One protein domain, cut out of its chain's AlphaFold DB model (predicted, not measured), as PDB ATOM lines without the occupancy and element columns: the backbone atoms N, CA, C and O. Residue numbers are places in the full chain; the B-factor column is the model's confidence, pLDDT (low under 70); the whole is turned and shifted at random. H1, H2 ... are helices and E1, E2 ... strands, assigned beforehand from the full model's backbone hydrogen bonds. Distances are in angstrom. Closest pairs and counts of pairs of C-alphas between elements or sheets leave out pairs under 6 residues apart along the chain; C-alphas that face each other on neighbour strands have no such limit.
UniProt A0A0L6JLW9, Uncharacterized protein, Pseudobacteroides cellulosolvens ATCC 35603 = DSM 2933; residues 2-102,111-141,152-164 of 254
ATOM      1  N   ALA A   2      26.087  43.143  34.941       74.62
ATOM      2  CA  ALA A   2      24.666  42.954  35.263       74.62
ATOM      3  C   ALA A   2      23.964  41.867  34.419       74.62
ATOM      4  O   ALA A   2      23.306  41.005  34.982       74.62
ATOM      5  N   GLY A   3      24.183  41.822  33.098       77.38
ATOM      6  CA  GLY A   3      23.579  40.793  32.232       77.38
ATOM      7  C   GLY A   3      24.002  39.350  32.547       77.38
ATOM      8  O   GLY A   3      23.182  38.444  32.451       77.38
ATOM      9  N   LYS A   4      25.248  39.128  33.000       79.31
ATOM     10  CA  LYS A   4      25.682  37.802  33.480       79.31
ATOM     11  C   LYS A   4      24.963  37.434  34.779       79.31
ATOM     12  O   LYS A   4      24.530  36.305  34.924       79.31
ATOM     13  N   LEU A   5      24.785  38.403  35.678       81.50
ATOM     14  CA  LEU A   5      24.073  38.230  36.949       81.50
ATOM     15  C   LEU A   5      22.585  37.892  36.731       81.50
ATOM     16  O   LEU A   5      22.084  36.939  37.324       81.50
ATOM     17  N   PHE A   6      21.912  38.601  35.817       82.06
ATOM     18  CA  PHE A   6      20.532  38.305  35.413       82.06
ATOM     19  C   PHE A   6      20.395  36.938  34.731       82.06
ATOM     20  O   PHE A   6      19.465  36.198  35.040       82.06
ATOM     21  N   GLY A   7      21.333  36.579  33.849       84.69
ATOM     22  CA  GLY A   7      21.353  35.264  33.206       84.69
ATOM     23  C   GLY A   7      21.500  34.126  34.218       84.69
ATOM     24  O   GLY A   7      20.727  33.172  34.181       84.69
ATOM     25  N   THR A   8      22.428  34.252  35.171       86.06
ATOM     26  CA  THR A   8      22.607  33.257  36.239       86.06
ATOM     27  C   THR A   8      21.357  33.129  37.108       86.06
ATOM     28  O   THR A   8      20.955  32.014  37.430       86.06
ATOM     29  N   PHE A   9      20.699  34.243  37.444       85.88
ATOM     30  CA  PHE A   9      19.457  34.225  38.221       85.88
ATOM     31  C   PHE A   9      18.322  33.492  37.486       85.88
ATOM     32  O   PHE A   9      17.678  32.621  38.066       85.88
ATOM     33  N   LEU A  10      18.129  33.774  36.192       85.38
ATOM     34  CA  LEU A  10      17.138  33.094  35.349       85.38
ATOM     35  C   LEU A  10      17.394  31.585  35.250       85.38
ATOM     36  O   LEU A  10      16.458  30.796  35.363       85.38
ATOM     37  N   ILE A  11      18.657  31.181  35.078       88.44
ATOM     38  CA  ILE A  11      19.044  29.766  34.997       88.44
ATOM     39  C   ILE A  11      18.769  29.049  36.321       88.44
ATOM     40  O   ILE A  11      18.208  27.956  36.306       88.44
ATOM     41  N   ILE A  12      19.121  29.658  37.459       88.94
ATOM     42  CA  ILE A  12      18.850  29.076  38.782       88.94
ATOM     43  C   ILE A  12      17.340  28.924  38.988       88.94
ATOM     44  O   ILE A  12      16.894  27.835  39.339       88.94
ATOM     45  N   MET A  13      16.544  29.963  38.704       86.62
ATOM     46  CA  MET A  13      15.084  29.883  38.831       86.62
ATOM     47  C   MET A  13      14.481  28.796  37.937       86.62
ATOM     48  O   MET A  13      13.625  28.038  38.392       86.62
ATOM     49  N   PHE A  14      14.945  28.683  36.691       86.19
ATOM     50  CA  PHE A  14      14.489  27.648  35.767       86.19
ATOM     51  C   PHE A  14      14.856  26.241  36.249       86.19
ATOM     52  O   PHE A  14      14.019  25.339  36.217       86.19
ATOM     53  N   LEU A  15      16.083  26.050  36.736       89.62
ATOM     54  CA  LEU A  15      16.537  24.764  37.257       89.62
ATOM     55  C   LEU A  15      15.738  24.360  38.504       89.62
ATOM     56  O   LEU A  15      15.255  23.232  38.580       89.62
ATOM     57  N   THR A  16      15.535  25.283  39.446       89.00
ATOM     58  CA  THR A  16      14.701  25.043  40.632       89.00
ATOM     59  C   THR A  16      13.261  24.712  40.240       89.00
ATOM     60  O   THR A  16      12.695  23.756  40.768       89.00
ATOM     61  N   TYR A  17      12.687  25.439  39.278       86.62
ATOM     62  CA  TYR A  17      11.350  25.157  38.755       86.62
ATOM     63  C   TYR A  17      11.258  23.751  38.148       86.62
ATOM     64  O   TYR A  17      10.332  23.010  38.469       86.62
ATOM     65  N   MET A  18      12.236  23.344  37.333       87.31
ATOM     66  CA  MET A  18      12.267  22.010  36.723       87.31
ATOM     67  C   MET A  18      12.391  20.884  37.757       87.31
ATOM     68  O   MET A  18      11.719  19.859  37.634       87.31
ATOM     69  N   VAL A  19      13.205  21.076  38.799       90.88
ATOM     70  CA  VAL A  19      13.332  20.103  39.896       90.88
ATOM     71  C   VAL A  19      12.011  19.969  40.661       90.88
ATOM     72  O   VAL A  19      11.566  18.848  40.914       90.88
ATOM     73  N   LEU A  20      11.349  21.087  40.978       89.12
ATOM     74  CA  LEU A  20      10.045  21.082  41.648       89.12
ATOM     75  C   LEU A  20       8.957  20.445  40.780       89.12
ATOM     76  O   LEU A  20       8.197  19.613  41.271       89.12
ATOM     77  N   LEU A  21       8.910  20.778  39.488       88.31
ATOM     78  CA  LEU A  21       7.970  20.189  38.536       88.31
ATOM     79  C   LEU A  21       8.130  18.664  38.473       88.31
ATOM     80  O   LEU A  21       7.137  17.944  38.553       88.31
ATOM     81  N   SER A  22       9.371  18.176  38.390       90.12
ATOM     82  CA  SER A  22       9.676  16.742  38.383       90.12
ATOM     83  C   SER A  22       9.259  16.061  39.693       90.12
ATOM     84  O   SER A  22       8.568  15.042  39.675       90.12
ATOM     85  N   SER A  23       9.590  16.654  40.843       92.31
ATOM     86  CA  SER A  23       9.200  16.119  42.153       92.31
ATOM     87  C   SER A  23       7.676  16.030  42.310       92.31
ATOM     88  O   SER A  23       7.147  14.978  42.681       92.31
ATOM     89  N   PHE A  24       6.947  17.093  41.949       91.75
ATOM     90  CA  PHE A  24       5.487  17.097  42.020       91.75
ATOM     91  C   PHE A  24       4.834  16.163  41.002       91.75
ATOM     92  O   PHE A  24       3.776  15.610  41.299       91.75
ATOM     93  N   TYR A  25       5.456  15.938  39.843       91.31
ATOM     94  CA  TYR A  25       4.991  14.944  38.878       91.31
ATOM     95  C   TYR A  25       5.017  13.527  39.464       91.31
ATOM     96  O   TYR A  25       4.008  12.821  39.413       91.31
ATOM     97  N   PHE A  26       6.134  13.114  40.072       93.19
ATOM     98  CA  PHE A  26       6.225  11.789  40.696       93.19
ATOM     99  C   PHE A  26       5.253  11.635  41.865       93.19
ATOM    100  O   PHE A  26       4.629  10.583  42.011       93.19
ATOM    101  N   MET A  27       5.065  12.692  42.656       91.38
ATOM    102  CA  MET A  27       4.055  12.705  43.711       91.38
ATOM    103  C   MET A  27       2.639  12.536  43.137       91.38
ATOM    104  O   MET A  27       1.877  11.709  43.630       91.38
ATOM    105  N   HIS A  28       2.298  13.257  42.063       91.62
ATOM    106  CA  HIS A  28       1.007  13.128  41.380       91.62
ATOM    107  C   HIS A  28       0.765  11.699  40.870       91.62
ATOM    108  O   HIS A  28      -0.306  11.139  41.106       91.62
ATOM    109  N   GLN A  29       1.770  11.085  40.239       92.06
ATOM    110  CA  GLN A  29       1.685   9.698  39.771       92.06
ATOM    111  C   GLN A  29       1.512   8.708  40.927       92.06
ATOM    112  O   GLN A  29       0.658   7.826  40.863       92.06
ATOM    113  N   SER A  30       2.269   8.878  42.013       93.00
ATOM    114  CA  SER A  30       2.160   8.021  43.196       93.00
ATOM    115  C   SER A  30       0.759   8.072  43.812       93.00
ATOM    116  O   SER A  30       0.165   7.026  44.073       93.00
ATOM    117  N   VAL A  31       0.188   9.273  43.970       91.81
ATOM    118  CA  VAL A  31      -1.185   9.432  44.469       91.81
ATOM    119  C   VAL A  31      -2.191   8.793  43.511       91.81
ATOM    120  O   VAL A  31      -3.068   8.057  43.958       91.81
ATOM    121  N   SER A  32      -2.043   9.001  42.198       92.88
ATOM    122  CA  SER A  32      -2.940   8.401  41.205       92.88
ATOM    123  C   SER A  32      -2.930   6.870  41.250       92.88
ATOM    124  O   SER A  32      -3.994   6.254  41.165       92.88
ATOM    125  N   ILE A  33      -1.760   6.251  41.423       93.06
ATOM    126  CA  ILE A  33      -1.635   4.797  41.571       93.06
ATOM    127  C   ILE A  33      -2.348   4.331  42.844       93.06
ATOM    128  O   ILE A  33      -3.163   3.415  42.779       93.06
ATOM    129  N   ASN A  34      -2.114   4.994  43.978       93.25
ATOM    130  CA  ASN A  34      -2.727   4.610  45.253       93.25
ATOM    131  C   ASN A  34      -4.257   4.721  45.223       93.25
ATOM    132  O   ASN A  34      -4.945   3.796  45.655       93.25
ATOM    133  N   VAL A  35      -4.798   5.805  44.659       93.31
ATOM    134  CA  VAL A  35      -6.248   5.995  44.477       93.31
ATOM    135  C   VAL A  35      -6.837   4.889  43.600       93.31
ATOM    136  O   VAL A  35      -7.875   4.319  43.936       93.31
ATOM    137  N   ASN A  36      -6.156   4.536  42.506       93.38
ATOM    138  CA  ASN A  36      -6.577   3.443  41.633       93.38
ATOM    139  C   ASN A  36      -6.569   2.083  42.337       93.38
ATOM    140  O   ASN A  36      -7.495   1.299  42.124       93.38
ATOM    141  N   SER A  37      -5.562   1.811  43.167       92.44
ATOM    142  CA  SER A  37      -5.464   0.570  43.942       92.44
ATOM    143  C   SER A  37      -6.561   0.471  45.003       92.44
ATOM    144  O   SER A  37      -7.189  -0.574  45.127       92.44
ATOM    145  N   ILE A  38      -6.857   1.560  45.722       92.62
ATOM    146  CA  ILE A  38      -7.954   1.591  46.704       92.62
ATOM    147  C   ILE A  38      -9.293   1.312  46.016       92.62
ATOM    148  O   ILE A  38     -10.054   0.459  46.472       92.62
ATOM    149  N   ASN A  39      -9.564   1.993  44.897       92.88
ATOM    150  CA  ASN A  39     -10.801   1.803  44.142       92.88
ATOM    151  C   ASN A  39     -10.924   0.362  43.610       92.88
ATOM    152  O   ASN A  39     -11.990  -0.247  43.681       92.88
ATOM    153  N   TYR A  40      -9.817  -0.210  43.127       92.94
ATOM    154  CA  TYR A  40      -9.769  -1.601  42.681       92.94
ATOM    155  C   TYR A  40     -10.079  -2.587  43.817       92.94
ATOM    156  O   TYR A  40     -10.964  -3.418  43.652       92.94
ATOM    157  N   ASN A  41      -9.430  -2.451  44.977       89.81
ATOM    158  CA  ASN A  41      -9.629  -3.353  46.118       89.81
ATOM    159  C   ASN A  41     -11.081  -3.336  46.625       89.81
ATOM    160  O   ASN A  41     -11.630  -4.369  47.012       89.81
ATOM    161  N   VAL A  42     -11.721  -2.164  46.609       89.69
ATOM    162  CA  VAL A  42     -13.136  -2.026  46.974       89.69
ATOM    163  C   VAL A  42     -14.038  -2.685  45.933       89.69
ATOM    164  O   VAL A  42     -14.962  -3.399  46.313       89.69
ATOM    165  N   CYS A  43     -13.753  -2.517  44.639       90.25
ATOM    166  CA  CYS A  43     -14.481  -3.210  43.573       90.25
ATOM    167  C   CYS A  43     -14.320  -4.737  43.659       90.25
ATOM    168  O   CYS A  43     -15.285  -5.467  43.460       90.25
ATOM    169  N   GLU A  44     -13.127  -5.233  43.983       86.75
ATOM    170  CA  GLU A  44     -12.863  -6.663  44.178       86.75
ATOM    171  C   GLU A  44     -13.623  -7.220  45.391       86.75
ATOM    172  O   GLU A  44     -14.296  -8.250  45.301       86.75
ATOM    173  N   SER A  45     -13.598  -6.493  46.509       85.75
ATOM    174  CA  SER A  45     -14.378  -6.836  47.704       85.75
ATOM    175  C   SER A  45     -15.881  -6.833  47.409       85.75
ATOM    176  O   SER A  45     -16.602  -7.725  47.833       85.75
ATOM    177  N   LEU A  46     -16.365  -5.871  46.621       86.88
ATOM    178  CA  LEU A  46     -17.767  -5.807  46.219       86.88
ATOM    179  C   LEU A  46     -18.157  -6.972  45.298       86.88
ATOM    180  O   LEU A  46     -19.207  -7.577  45.487       86.88
ATOM    181  N   SER A  47     -17.296  -7.310  44.334       85.88
ATOM    182  CA  SER A  47     -17.474  -8.436  43.407       85.88
ATOM    183  C   SER A  47     -17.641  -9.769  44.131       85.88
ATOM    184  O   SER A  47     -18.400 -10.628  43.679       85.88
ATOM    185  N   THR A  48     -16.900  -9.943  45.227       80.19
ATOM    186  CA  THR A  48     -16.837 -11.186  46.004       80.19
ATOM    187  C   THR A  48     -17.914 -11.263  47.077       80.19
ATOM    188  O   THR A  48     -18.483 -12.335  47.272       80.19
ATOM    189  N   LEU A  49     -18.207 -10.148  47.752       78.31
ATOM    190  CA  LEU A  49     -19.213 -10.079  48.812       78.31
ATOM    191  C   LEU A  49     -20.635  -9.902  48.278       78.31
ATOM    192  O   LEU A  49     -21.573 -10.214  48.999       78.31
ATOM    193  N   GLY A  50     -20.818  -9.355  47.073       76.88
ATOM    194  CA  GLY A  50     -22.143  -9.092  46.498       76.88
ATOM    195  C   GLY A  50     -22.965  -8.037  47.251       76.88
ATOM    196  O   GLY A  50     -24.158  -7.894  46.999       76.88
ATOM    197  N   ILE A  51     -22.361  -7.308  48.197       81.38
ATOM    198  CA  ILE A  51     -23.023  -6.291  49.027       81.38
ATOM    199  C   ILE A  51     -22.069  -5.113  49.235       81.38
ATOM    200  O   ILE A  51     -20.916  -5.300  49.630       81.38
ATOM    201  N   LEU A  52     -22.562  -3.886  49.032       81.19
ATOM    202  CA  LEU A  52     -21.851  -2.672  49.440       81.19
ATOM    203  C   LEU A  52     -22.165  -2.374  50.910       81.19
ATOM    204  O   LEU A  52     -23.207  -1.803  51.231       81.19
ATOM    205  N   THR A  53     -21.271  -2.769  51.813       79.31
ATOM    206  CA  THR A  53     -21.450  -2.504  53.245       79.31
ATOM    207  C   THR A  53     -21.042  -1.067  53.608       79.31
ATOM    208  O   THR A  53     -20.127  -0.503  52.990       79.31
ATOM    209  N   PRO A  54     -21.651  -0.458  54.643       76.44
ATOM    210  CA  PRO A  54     -21.235   0.842  55.168       76.44
ATOM    211  C   PRO A  54     -19.753   0.896  55.540       76.44
ATOM    212  O   PRO A  54     -19.102   1.920  55.337       76.44
ATOM    213  N   GLN A  55     -19.192  -0.206  56.043       76.50
ATOM    214  CA  GLN A  55     -17.780  -0.308  56.410       76.50
ATOM    215  C   GLN A  55     -16.879  -0.232  55.176       76.50
ATOM    216  O   GLN A  55     -15.865   0.463  55.204       76.50
ATOM    217  N   LEU A  56     -17.265  -0.895  54.081       81.62
ATOM    218  CA  LEU A  56     -16.520  -0.865  52.826       81.62
ATOM    219  C   LEU A  56     -16.550   0.534  52.191       81.62
ATOM    220  O   LEU A  56     -15.520   1.033  51.735       81.62
ATOM    221  N   PHE A  57     -17.709   1.200  52.222       85.19
ATOM    222  CA  PHE A  57     -17.836   2.580  51.747       85.19
ATOM    223  C   PHE A  57     -17.064   3.576  52.628       85.19
ATOM    224  O   PHE A  57     -16.372   4.455  52.110       85.19
ATOM    225  N   THR A  58     -17.113   3.410  53.952       83.19
ATOM    226  CA  THR A  58     -16.334   4.232  54.894       83.19
ATOM    227  C   THR A  58     -14.837   4.043  54.664       83.19
ATOM    228  O   THR A  58     -14.112   5.027  54.559       83.19
ATOM    229  N   TYR A  59     -14.374   2.804  54.467       87.44
ATOM    230  CA  TYR A  59     -12.985   2.525  54.105       87.44
ATOM    231  C   TYR A  59     -12.569   3.233  52.809       87.44
ATOM    232  O   TYR A  59     -11.490   3.830  52.774       87.44
ATOM    233  N   LEU A  60     -13.410   3.203  51.766       88.94
ATOM    234  CA  LEU A  60     -13.161   3.914  50.508       88.94
ATOM    235  C   LEU A  60     -13.024   5.424  50.751       88.94
ATOM    236  O   LEU A  60     -12.007   6.015  50.389       88.94
ATOM    237  N   SER A  61     -14.023   6.034  51.393       89.00
ATOM    238  CA  SER A  61     -14.063   7.473  51.682       89.00
ATOM    239  C   SER A  61     -12.874   7.920  52.535       89.00
ATOM    240  O   SER A  61     -12.140   8.835  52.157       89.00
ATOM    241  N   ASP A  62     -12.633   7.250  53.659       89.06
ATOM    242  CA  ASP A  62     -11.576   7.621  54.599       89.06
ATOM    243  C   ASP A  62     -10.190   7.402  53.994       89.06
ATOM    244  O   ASP A  62      -9.294   8.231  54.171       89.06
ATOM    245  N   SER A  63     -10.001   6.329  53.223       89.44
ATOM    246  CA  SER A  63      -8.726   6.082  52.547       89.44
ATOM    247  C   SER A  63      -8.445   7.114  51.460       89.44
ATOM    248  O   SER A  63      -7.303   7.553  51.344       89.44
ATOM    249  N   LEU A  64      -9.460   7.545  50.704       90.62
ATOM    250  CA  LEU A  64      -9.312   8.588  49.684       90.62
ATOM    251  C   LEU A  64      -9.078   9.972  50.296       90.62
ATOM    252  O   LEU A  64      -8.225  10.713  49.808       90.62
ATOM    253  N   SER A  65      -9.756  10.294  51.401       88.56
ATOM    254  CA  SER A  65      -9.613  11.588  52.087       88.56
ATOM    255  C   SER A  65      -8.185  11.880  52.569       88.56
ATOM    256  O   SER A  65      -7.788  13.040  52.662       88.56
ATOM    257  N   LYS A  66      -7.372  10.840  52.804       88.94
ATOM    258  CA  LYS A  66      -5.944  10.977  53.149       88.94
ATOM    259  C   LYS A  66      -5.103  11.564  52.014       88.94
ATOM    260  O   LYS A  66      -4.034  12.107  52.275       88.94
ATOM    261  N   TYR A  67      -5.558  11.431  50.769       87.06
ATOM    262  CA  TYR A  67      -4.820  11.851  49.580       87.06
ATOM    263  C   TYR A  67      -5.341  13.151  48.961       87.06
ATOM    264  O   TYR A  67      -4.639  13.741  48.141       87.06
ATOM    265  N   GLY A  68      -6.558  13.584  49.300       85.56
ATOM    266  CA  GLY A  68      -7.190  14.745  48.675       85.56
ATOM    267  C   GLY A  68      -8.700  14.800  48.888       85.56
ATOM    268  O   GLY A  68      -9.278  14.001  49.626       85.56
ATOM    269  N   ASN A  69      -9.338  15.760  48.224       88.69
ATOM    270  CA  ASN A  69     -10.777  15.983  48.303       88.69
ATOM    271  C   ASN A  69     -11.477  15.308  47.118       88.69
ATOM    272  O   ASN A  69     -11.736  15.930  46.088       88.69
ATOM    273  N   TYR A  70     -11.771  14.019  47.267       89.19
ATOM    274  CA  TYR A  70     -12.364  13.216  46.204       89.19
ATOM    275  C   TYR A  70     -13.889  13.195  46.267       89.19
ATOM    276  O   TYR A  70     -14.479  12.944  47.318       89.19
ATOM    277  N   ARG A  71     -14.525  13.362  45.108       89.69
ATOM    278  CA  ARG A  71     -15.935  13.052  44.886       89.69
ATOM    279  C   ARG A  71     -16.076  11.612  44.405       89.69
ATOM    280  O   ARG A  71     -15.440  11.215  43.429       89.69
ATOM    281  N   ILE A  72     -16.943  10.854  45.067       89.56
ATOM    282  CA  ILE A  72     -17.242   9.457  44.741       89.56
ATOM    283  C   ILE A  72     -18.628   9.404  44.101       89.56
ATOM    284  O   ILE A  72     -19.575   9.966  44.637       89.56
ATOM    285  N   LYS A  73     -18.764   8.717  42.968       90.25
ATOM    286  CA  LYS A  73     -20.046   8.407  42.328       90.25
ATOM    287  C   LYS A  73     -20.109   6.918  42.046       90.25
ATOM    288  O   LYS A  73     -19.142   6.346  41.545       90.25
ATOM    289  N   ILE A  74     -21.245   6.300  42.330       88.75
ATOM    290  CA  ILE A  74     -21.458   4.875  42.094       88.75
ATOM    291  C   ILE A  74     -22.557   4.720  41.052       88.75
ATOM    292  O   ILE A  74     -23.641   5.283  41.178       88.75
ATOM    293  N   LYS A  75     -22.270   3.957  40.004       90.44
ATOM    294  CA  LYS A  75     -23.246   3.526  39.009       90.44
ATOM    295  C   LYS A  75     -23.519   2.043  39.234       90.44
ATOM    296  O   LYS A  75     -22.577   1.255  39.250       90.44
ATOM    297  N   LEU A  76     -24.782   1.676  39.390       87.00
ATOM    298  CA  LEU A  76     -25.232   0.291  39.502       87.00
ATOM    299  C   LEU A  76     -26.038  -0.063  38.251       87.00
ATOM    300  O   LEU A  76     -27.000   0.621  37.921       87.00
ATOM    301  N   GLU A  77     -25.649  -1.125  37.566       86.88
ATOM    302  CA  GLU A  77     -26.362  -1.713  36.436       86.88
ATOM    303  C   GLU A  77     -26.927  -3.062  36.898       86.88
ATOM    304  O   GLU A  77     -26.194  -4.052  36.959       86.88
ATOM    305  N   ARG A  78     -28.215  -3.095  37.261       83.12
ATOM    306  CA  ARG A  78     -28.902  -4.327  37.667       83.12
ATOM    307  C   ARG A  78     -29.326  -5.124  36.452       83.12
ATOM    308  O   ARG A  78     -29.979  -4.586  35.556       83.12
ATOM    309  N   GLN A  79     -28.976  -6.399  36.423       77.69
ATOM    310  CA  GLN A  79     -29.314  -7.264  35.307       77.69
ATOM    311  C   GLN A  79     -30.771  -7.732  35.414       77.69
ATOM    312  O   GLN A  79     -31.122  -8.507  36.294       77.69
ATOM    313  N   LEU A  80     -31.627  -7.301  34.480       73.38
ATOM    314  CA  LEU A  80     -33.008  -7.798  34.386       73.38
ATOM    315  C   LEU A  80     -33.081  -9.083  33.555       73.38
ATOM    316  O   LEU A  80     -33.811 -10.018  33.874       73.38
ATOM    317  N   LYS A  81     -32.344  -9.098  32.437       71.12
ATOM    318  CA  LYS A  81     -32.224 -10.218  31.489       71.12
ATOM    319  C   LYS A  81     -30.823 -10.209  30.883       71.12
ATOM    320  O   LYS A  81     -30.107  -9.213  30.968       71.12
ATOM    321  N   ALA A  82     -30.413 -11.300  30.236       70.31
ATOM    322  CA  ALA A  82     -29.155 -11.337  29.489       70.31
ATOM    323  C   ALA A  82     -29.072 -10.158  28.496       70.31
ATOM    324  O   ALA A  82     -29.868 -10.070  27.564       70.31
ATOM    325  N   GLY A  83     -28.135  -9.233  28.731       71.69
ATOM    326  CA  GLY A  83     -27.929  -8.045  27.895       71.69
ATOM    327  C   GLY A  83     -28.856  -6.848  28.160       71.69
ATOM    328  O   GLY A  83     -28.701  -5.838  27.477       71.69
ATOM    329  N   VAL A  84     -29.779  -6.916  29.129       76.31
ATOM    330  CA  VAL A  84     -30.675  -5.801  29.496       76.31
ATOM    331  C   VAL A  84     -30.451  -5.415  30.955       76.31
ATOM    332  O   VAL A  84     -30.622  -6.247  31.850       76.31
ATOM    333  N   TYR A  85     -30.100  -4.147  31.177       81.88
ATOM    334  CA  TYR A  85     -29.720  -3.620  32.484       81.88
ATOM    335  C   TYR A  85     -30.528  -2.376  32.849       81.88
ATOM    336  O   TYR A  85     -30.632  -1.451  32.041       81.88
ATOM    337  N   ASP A  86     -31.005  -2.322  34.090       79.00
ATOM    338  CA  ASP A  86     -31.489  -1.087  34.703       79.00
ATOM    339  C   ASP A  86     -30.323  -0.338  35.335       79.00
ATOM    340  O   ASP A  86     -29.523  -0.914  36.073       79.00
ATOM    341  N   THR A  87     -30.219   0.957  35.050       84.06
ATOM    342  CA  THR A  87     -29.100   1.782  35.513       84.06
ATOM    343  C   THR A  87     -29.537   2.745  36.608       84.06
ATOM    344  O   THR A  87     -30.425   3.569  36.402       84.06
ATOM    345  N   TYR A  88     -28.828   2.706  37.728       83.88
ATOM    346  CA  TYR A  88     -29.000   3.581  38.880       83.88
ATOM    347  C   TYR A  88     -27.711   4.367  39.128       83.88
ATOM    348  O   TYR A  88     -26.606   3.849  38.946       83.88
ATOM    349  N   PHE A  89     -27.844   5.626  39.543       85.50
ATOM    350  CA  PHE A  89     -26.721   6.504  39.866       85.50
ATOM    351  C   PHE A  89     -26.843   6.996  41.304       85.50
ATOM    352  O   PHE A  89     -27.896   7.486  41.706       85.50
ATOM    353  N   TYR A  90     -25.742   6.904  42.040       84.44
ATOM    354  CA  TYR A  90     -25.636   7.276  43.442       84.44
ATOM    355  C   TYR A  90     -24.479   8.254  43.630       84.44
ATOM    356  O   TYR A  90     -23.371   8.017  43.132       84.44
ATOM    357  N   ASP A  91     -24.725   9.349  44.347       82.81
ATOM    358  CA  ASP A  91     -23.674  10.279  44.763       82.81
ATOM    359  C   ASP A  91     -23.143   9.879  46.146       82.81
ATOM    360  O   ASP A  91     -23.906   9.534  47.050       82.81
ATOM    361  N   GLY A  92     -21.823   9.910  46.321       77.19
ATOM    362  CA  GLY A  92     -21.170   9.487  47.559       77.19
ATOM    363  C   GLY A  92     -21.526  10.370  48.755       77.19
ATOM    364  O   GLY A  92     -21.584   9.879  49.882       77.19
ATOM    365  N   ASP A  93     -21.821  11.648  48.514       74.38
ATOM    366  CA  ASP A  93     -22.251  12.579  49.562       74.38
ATOM    367  C   ASP A  93     -23.624  12.211  50.139       74.38
ATOM    368  O   ASP A  93     -23.859  12.398  51.335       74.38
ATOM    369  N   ASP A  94     -24.517  11.652  49.321       72.06
ATOM    370  CA  ASP A  94     -25.839  11.212  49.772       72.06
ATOM    371  C   ASP A  94     -25.736   9.898  50.557       72.06
ATOM    372  O   ASP A  94     -26.293   9.797  51.650       72.06
ATOM    373  N   LEU A  95     -24.889   8.964  50.107       71.44
ATOM    374  CA  LEU A  95     -24.574   7.737  50.856       71.44
ATOM    375  C   LEU A  95     -23.941   8.034  52.223       71.44
ATOM    376  O   LEU A  95     -24.225   7.367  53.216       71.44
ATOM    377  N   ARG A  96     -23.098   9.071  52.312       68.12
ATOM    378  CA  ARG A  96     -22.465   9.474  53.575       68.12
ATOM    379  C   ARG A  96     -23.471  10.044  54.577       68.12
ATOM    380  O   ARG A  96     -23.344   9.786  55.775       68.12
ATOM    381  N   LYS A  97     -24.465  10.806  54.106       67.25
ATOM    382  CA  LYS A  97     -25.552  11.322  54.956       67.25
ATOM    383  C   LYS A  97     -26.428  10.195  55.491       67.25
ATOM    384  O   LYS A  97     -26.839  10.271  56.641       67.25
ATOM    385  N   GLU A  98     -26.665   9.152  54.700       64.50
ATOM    386  CA  GLU A  98     -27.432   7.980  55.138       64.50
ATOM    387  C   GLU A  98     -26.706   7.167  56.219       64.50
ATOM    388  O   GLU A  98     -27.346   6.705  57.157       64.50
ATOM    389  N   ILE A  99     -25.374   7.048  56.156       65.25
ATOM    390  CA  ILE A  99     -24.589   6.374  57.208       65.25
ATOM    391  C   ILE A  99     -24.587   7.183  58.519       65.25
ATOM    392  O   ILE A  99     -24.594   6.605  59.604       65.25
ATOM    393  N   GLY A 100     -24.560   8.520  58.437       54.75
ATOM    394  CA  GLY A 100     -24.509   9.412  59.606       54.75
ATOM    395  C   GLY A 100     -25.871   9.864  60.149       54.75
ATOM    396  O   GLY A 100     -25.930  10.491  61.207       54.75
ATOM    397  N   GLY A 101     -26.958   9.596  59.427       52.59
ATOM    398  CA  GLY A 101     -28.291  10.095  59.732       52.59
ATOM    399  C   GLY A 101     -29.163   9.057  60.431       52.59
ATOM    400  O   GLY A 101     -29.597   8.093  59.820       52.59
ATOM    401  N   ASN A 102     -29.575   9.340  61.669       44.91
ATOM    402  CA  ASN A 102     -30.687   8.656  62.357       44.91
ATOM    403  C   ASN A 102     -32.071   8.971  61.736       44.91
ATOM    404  O   ASN A 102     -33.112   8.785  62.362       44.91
ATOM    405  N   ILE A 111     -28.344   1.692  48.022       68.44
ATOM    406  CA  ILE A 111     -27.381   0.666  47.598       68.44
ATOM    407  C   ILE A 111     -26.661   0.042  48.803       68.44
ATOM    408  O   ILE A 111     -26.239  -1.115  48.732       68.44
ATOM    409  N   LEU A 112     -26.542   0.776  49.917       69.19
ATOM    410  CA  LEU A 112     -25.919   0.287  51.143       69.19
ATOM    411  C   LEU A 112     -26.737  -0.869  51.710       69.19
ATOM    412  O   LEU A 112     -27.952  -0.774  51.867       69.19
ATOM    413  N   ASN A 113     -26.050  -1.968  52.017       65.50
ATOM    414  CA  ASN A 113     -26.644  -3.229  52.476       65.50
ATOM    415  C   ASN A 113     -27.645  -3.877  51.505       65.50
ATOM    416  O   ASN A 113     -28.222  -4.913  51.838       65.50
ATOM    417  N   SER A 114     -27.836  -3.333  50.300       68.19
ATOM    418  CA  SER A 114     -28.622  -4.016  49.278       68.19
ATOM    419  C   SER A 114     -27.841  -5.221  48.754       68.19
ATOM    420  O   SER A 114     -26.662  -5.107  48.403       68.19
ATOM    421  N   LYS A 115     -28.491  -6.389  48.733       72.25
ATOM    422  CA  LYS A 115     -27.940  -7.592  48.103       72.25
ATOM    423  C   LYS A 115     -27.953  -7.394  46.586       72.25
ATOM    424  O   LYS A 115     -28.988  -7.042  46.022       72.25
ATOM    425  N   LEU A 116     -26.797  -7.577  45.955       80.81
ATOM    426  CA  LEU A 116     -26.632  -7.547  44.506       80.81
ATOM    427  C   LEU A 116     -26.656  -8.977  43.966       80.81
ATOM    428  O   LEU A 116     -26.150  -9.903  44.607       80.81
ATOM    429  N   SER A 117     -27.249  -9.149  42.792       77.19
ATOM    430  CA  SER A 117     -27.369 -10.450  42.138       77.19
ATOM    431  C   SER A 117     -26.154 -10.729  41.258       77.19
ATOM    432  O   SER A 117     -25.492  -9.811  40.766       77.19
ATOM    433  N   VAL A 118     -25.853 -12.009  41.027       78.31
ATOM    434  CA  VAL A 118     -24.787 -12.404  40.094       78.31
ATOM    435  C   VAL A 118     -25.088 -11.837  38.708       78.31
ATOM    436  O   VAL A 118     -26.190 -11.993  38.188       78.31
ATOM    437  N   GLY A 119     -24.090 -11.183  38.113       78.56
ATOM    438  CA  GLY A 119     -24.220 -10.517  36.815       78.56
ATOM    439  C   GLY A 119     -24.579  -9.028  36.879       78.56
ATOM    440  O   GLY A 119     -24.410  -8.333  35.871       78.56
ATOM    441  N   ASP A 120     -24.952  -8.506  38.053       85.19
ATOM    442  CA  ASP A 120     -25.019  -7.062  38.283       85.19
ATOM    443  C   ASP A 120     -23.631  -6.438  38.094       85.19
ATOM    444  O   ASP A 120     -22.603  -7.022  38.459       85.19
ATOM    445  N   ARG A 121     -23.585  -5.227  37.534       87.94
ATOM    446  CA  ARG A 121     -22.338  -4.473  37.383       87.94
ATOM    447  C   ARG A 121     -22.368  -3.228  38.246       87.94
ATOM    448  O   ARG A 121     -23.298  -2.432  38.183       87.94
ATOM    449  N   VAL A 122     -21.297  -3.011  38.995       90.00
ATOM    450  CA  VAL A 122     -21.087  -1.770  39.740       90.00
ATOM    451  C   VAL A 122     -19.868  -1.060  39.182       90.00
ATOM    452  O   VAL A 122     -18.835  -1.678  38.920       90.00
ATOM    453  N   THR A 123     -19.986   0.243  38.958       91.56
ATOM    454  CA  THR A 123     -18.886   1.121  38.559       91.56
ATOM    455  C   THR A 123     -18.708   2.202  39.613       91.56
ATOM    456  O   THR A 123     -19.624   2.979  39.872       91.56
ATOM    457  N   ILE A 124     -17.514   2.277  40.194       92.19
ATOM    458  CA  ILE A 124     -17.132   3.312  41.151       92.19
ATOM    459  C   ILE A 124     -16.244   4.321  40.423       92.19
ATOM    460  O   ILE A 124     -15.151   4.003  39.932       92.19
ATOM    461  N   TYR A 125     -16.743   5.550  40.343       93.56
ATOM    462  CA  TYR A 125     -16.048   6.704  39.796       93.56
ATOM    463  C   TYR A 125     -15.569   7.601  40.933       93.56
ATOM    464  O   TYR A 125     -16.353   8.027  41.776       93.56
ATOM    465  N   VAL A 126     -14.277   7.901  40.937       92.44
ATOM    466  CA  VAL A 126     -13.620   8.756  41.921       92.44
ATOM    467  C   VAL A 126     -12.910   9.874  41.168       92.44
ATOM    468  O   VAL A 126     -12.105   9.605  40.276       92.44
ATOM    469  N   GLU A 127     -13.190  11.124  41.518       91.62
ATOM    470  CA  GLU A 127     -12.570  12.302  40.904       91.62
ATOM    471  C   GLU A 127     -12.138  13.298  41.974       91.62
ATOM    472  O   GLU A 127     -12.910  13.622  42.871       91.62
ATOM    473  N   ASP A 128     -10.902  13.780  41.878       90.69
ATOM    474  CA  ASP A 128     -10.413  14.865  42.726       90.69
ATOM    475  C   ASP A 128     -11.117  16.180  42.356       90.69
ATOM    476  O   ASP A 128     -11.169  16.567  41.182       90.69
ATOM    477  N   ASN A 129     -11.660  16.876  43.353       87.31
ATOM    478  CA  ASN A 129     -12.276  18.186  43.160       87.31
ATOM    479  C   ASN A 129     -11.215  19.265  42.893       87.31
ATOM    480  O   ASN A 129     -11.467  20.231  42.158       87.31
ATOM    481  N   ASP A 130     -10.019  19.084  43.455       86.38
ATOM    482  CA  ASP A 130      -8.945  20.061  43.418       86.38
ATOM    483  C   ASP A 130      -7.865  19.701  42.390       86.38
ATOM    484  O   ASP A 130      -7.590  18.547  42.068       86.38
ATOM    485  N   LEU A 131      -7.212  20.728  41.842       83.50
ATOM    486  CA  LEU A 131      -5.992  20.529  41.060       83.50
ATOM    487  C   LEU A 131      -4.832  20.214  42.005       83.50
ATOM    488  O   LEU A 131      -4.571  20.967  42.952       83.50
ATOM    489  N   THR A 132      -4.091  19.158  41.679       85.69
ATOM    490  CA  THR A 132      -2.850  18.796  42.371       85.69
ATOM    491  C   THR A 132      -1.808  19.911  42.271       85.69
ATOM    492  O   THR A 132      -1.858  20.754  41.372       85.69
ATOM    493  N   LEU A 133      -0.818  19.915  43.171       84.44
ATOM    494  CA  LEU A 133       0.282  20.890  43.130       84.44
ATOM    495  C   LEU A 133       1.013  20.887  41.780       84.44
ATOM    496  O   LEU A 133       1.368  21.948  41.280       84.44
ATOM    497  N   PHE A 134       1.151  19.716  41.156       85.69
ATOM    498  CA  PHE A 134       1.663  19.580  39.794       85.69
ATOM    499  C   PHE A 134       0.794  20.322  38.770       85.69
ATOM    500  O   PHE A 134       1.307  21.137  38.006       85.69
ATOM    501  N   GLY A 135      -0.524  20.108  38.803       83.12
ATOM    502  CA  GLY A 135      -1.472  20.812  37.937       83.12
ATOM    503  C   GLY A 135      -1.454  22.320  38.122       83.12
ATOM    504  O   GLY A 135      -1.465  23.074  37.153       83.12
ATOM    505  N   ARG A 136      -1.370  22.774  39.375       84.94
ATOM    506  CA  ARG A 136      -1.236  24.199  39.701       84.94
ATOM    507  C   ARG A 136       0.069  24.777  39.162       84.94
ATOM    508  O   ARG A 136       0.053  25.900  38.682       84.94
ATOM    509  N   LEU A 137       1.166  24.020  39.215       82.00
ATOM    510  CA  LEU A 137       2.481  24.468  38.756       82.00
ATOM    511  C   LEU A 137       2.580  24.502  37.224       82.00
ATOM    512  O   LEU A 137       3.116  25.462  36.689       82.00
ATOM    513  N   ILE A 138       1.989  23.531  36.518       81.75
ATOM    514  CA  ILE A 138       1.863  23.564  35.048       81.75
ATOM    515  C   ILE A 138       1.003  24.740  34.590       81.75
ATOM    516  O   ILE A 138       1.334  25.405  33.611       81.75
ATOM    517  N   ASN A 139      -0.098  24.994  35.298       78.19
ATOM    518  CA  ASN A 139      -1.005  26.090  34.975       78.19
ATOM    519  C   ASN A 139      -0.507  27.451  35.500       78.19
ATOM    520  O   ASN A 139      -1.110  28.480  35.192       78.19
ATOM    521  N   ALA A 140       0.583  27.489  36.276       74.19
ATOM    522  CA  ALA A 140       1.199  28.730  36.720       74.19
ATOM    523  C   ALA A 140       2.005  29.341  35.566       74.19
ATOM    524  O   ALA A 140       2.988  28.778  35.083       74.19
ATOM    525  N   THR A 141       1.607  30.532  35.127       62.56
ATOM    526  CA  THR A 141       2.280  31.300  34.074       62.56
ATOM    527  C   THR A 141       3.660  31.780  34.523       62.56
ATOM    528  O   THR A 141       3.814  32.926  34.939       62.56
ATOM    529  N   ASP A 152      -6.312  20.270  32.540       79.06
ATOM    530  CA  ASP A 152      -6.946  19.475  33.596       79.06
ATOM    531  C   ASP A 152      -6.052  18.274  33.931       79.06
ATOM    532  O   ASP A 152      -5.940  17.329  33.154       79.06
ATOM    533  N   THR A 153      -5.394  18.330  35.088       81.56
ATOM    534  CA  THR A 153      -4.570  17.237  35.629       81.56
ATOM    535  C   THR A 153      -5.176  16.658  36.911       81.56
ATOM    536  O   THR A 153      -4.443  16.237  37.815       81.56
ATOM    537  N   ARG A 154      -6.503  16.717  37.066       87.62
ATOM    538  CA  ARG A 154      -7.185  16.090  38.205       87.62
ATOM    539  C   ARG A 154      -7.006  14.580  38.171       87.62
ATOM    540  O   ARG A 154      -6.999  13.960  37.107       87.62
ATOM    541  N   ILE A 155      -6.878  13.987  39.353       88.62
ATOM    542  CA  ILE A 155      -6.778  12.536  39.492       88.62
ATOM    543  C   ILE A 155      -8.181  11.952  39.340       88.62
ATOM    544  O   ILE A 155      -9.098  12.318  40.074       88.62
ATOM    545  N   LYS A 156      -8.341  11.041  38.377       91.44
ATOM    546  CA  LYS A 156      -9.598  10.338  38.100       91.44
ATOM    547  C   LYS A 156      -9.347   8.837  38.156       91.44
ATOM    548  O   LYS A 156      -8.348   8.351  37.627       91.44
ATOM    549  N   SER A 157     -10.258   8.106  38.786       92.50
ATOM    550  CA  SER A 157     -10.250   6.649  38.839       92.50
ATOM    551  C   SER A 157     -11.637   6.123  38.513       92.50
ATOM    552  O   SER A 157     -12.614   6.467  39.171       92.50
ATOM    553  N   LEU A 158     -11.718   5.276  37.492       94.00
ATOM    554  CA  LEU A 158     -12.935   4.570  37.120       94.00
ATOM    555  C   LEU A 158     -12.636   3.079  37.163       94.00
ATOM    556  O   LEU A 158     -11.761   2.593  36.439       94.00
ATOM    557  N   LYS A 159     -13.351   2.361  38.026       93.50
ATOM    558  CA  LYS A 159     -13.255   0.907  38.155       93.50
ATOM    559  C   LYS A 159     -14.648   0.313  38.134       93.50
ATOM    560  O   LYS A 159     -15.591   0.919  38.632       93.50
ATOM    561  N   SER A 160     -14.771  -0.849  37.508       90.75
ATOM    562  CA  SER A 160     -16.030  -1.572  37.451       90.75
ATOM    563  C   SER A 160     -15.806  -3.038  37.762       90.75
ATOM    564  O   SER A 160     -14.828  -3.624  37.301       90.75
ATOM    565  N   CYS A 161     -16.726  -3.608  38.526       89.12
ATOM    566  CA  CYS A 161     -16.774  -5.020  38.859       89.12
ATOM    567  C   CYS A 161     -18.132  -5.602  38.473       89.12
ATOM    568  O   CYS A 161     -19.145  -4.900  38.465       89.12
ATOM    569  N   ILE A 162     -18.128  -6.893  38.158       87.88
ATOM    570  CA  ILE A 162     -19.332  -7.693  37.945       87.88
ATOM    571  C   ILE A 162     -19.456  -8.598  39.159       87.88
ATOM    572  O   ILE A 162     -18.472  -9.228  39.535       87.88
ATOM    573  N   ILE A 163     -20.635  -8.665  39.763       86.12
ATOM    574  CA  ILE A 163     -20.860  -9.522  40.922       86.12
ATOM    575  C   ILE A 163     -20.725 -10.979  40.486       86.12
ATOM    576  O   ILE A 163     -21.466 -11.450  39.619       86.12
ATOM    577  N   SER A 164     -19.729 -11.661  41.048       74.31
ATOM    578  CA  SER A 164     -19.348 -13.016  40.645       74.31
ATOM    579  C   SER A 164     -19.931 -14.086  41.559       74.31
ATOM    580  O   SER A 164     -20.107 -15.216  41.118       74.31
TER     581      SER A 164
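This is residues 2 to 102, 111 to 141 and 152 to 164 of the 254 residues of an uncharacterized protein of Pseudobacteroides cellulosolvens ATCC 35603 = DSM 2933 (UniProt A0A0L6JLW9). A small, twisted four-stranded sheet has one very long helix, H1, running along one face, over E3 and E4, and residues 2 to 16 of that helix stick out as a free arm. H2 folds back beside H1 as a helical hairpin, making two layers, with H1 and H2 on one face of the sheet; short H3 is beside the strands, and short H4 packs on H1 away from the sheet. The 145 printed residues run H1 H2 E1 E2 H3 E3 H4 E4, four helices and four strands, in a mixed class; the sheet's order is E2 E1 E3 E4, all antiparallel. The whole is loose, with a radius of gyration of the C-alphas of 21.0 A and spans of 77 by 38 by 21 A.

Start at the inner strands, E1, residues 70 to 81, and E3, residues 121 to 128, where N 73 and O 125 are 2.8 A apart, within hydrogen-bond range. On the other side of E1, edge strand E2, residues 84 to 91, forms a hairpin with it, with N 76 and O 88 at 2.9 A. The other edge strand, E4, residues 156 to 162, is antiparallel to E3, with N 124 and O 159 at 2.8 A. Now look for H1, residues 2 to 49, on the sheet at a height of 5.8 A; it runs along the strands, at 17 degrees to E4 on the local plane, and its closest C-alphas to E4 are those of Cys 43 and Cys 161, 5.5 A apart. H2, residues 54 to 65, touches H1 with a shallow tilt of 6 degrees, opposite ways; H1 does so with residues 35 to 42 alone, and the closest C-alphas are those of Val 35 and Leu 64, 6.6 A apart. H3, residues 92 to 100, is on the same face as H1 at a height of 6.5 A, over none of the strands; its closest C-alphas to E1 are those of Gly 92 and Ile 72, 4.8 A apart. H4, residues 133 to 138, is not on the sheet; it touches H1, whose residues 21 to 28 alone do so, at a steep tilt of 50 degrees, and the closest C-alphas are those of Phe 24 and Phe 134, 5.1 A apart. In H1, H2, H3 and H4 every O i to N i+4 pair is within hydrogen-bond range.

Find C-alpha 70 at (-12.364, 13.216, 46.204); from there E1 runs 34.1 A to C-alpha 81. E2 and E3 each span 23.3 A, and E4 20.5 A, ending at C-alpha 162 at (-19.332, -7.693, 37.945). H1 begins at C-alpha 2, at (24.666, 42.954, 35.263), and covers 70.2 A; H2 covers 16.1 A, H3 12.5 A and H4 8.7 A.

The C-alphas farthest apart are those of Ala 2 and Lys 81, at 78.0 A; without residues 2 to 16 the body spans 56 by 38 by 22 A. Residues 103 to 110 and 142 to 151 are not printed, with gaps of 17.1 A between C-alphas 102 and 111 and 15.0 A between C-alphas 141 and 152. Of the links that are printed whole, each is tight. The mean pLDDT of the printed part is 83.7, and residues 96 to 102, 111 to 114 and 141 are under 70.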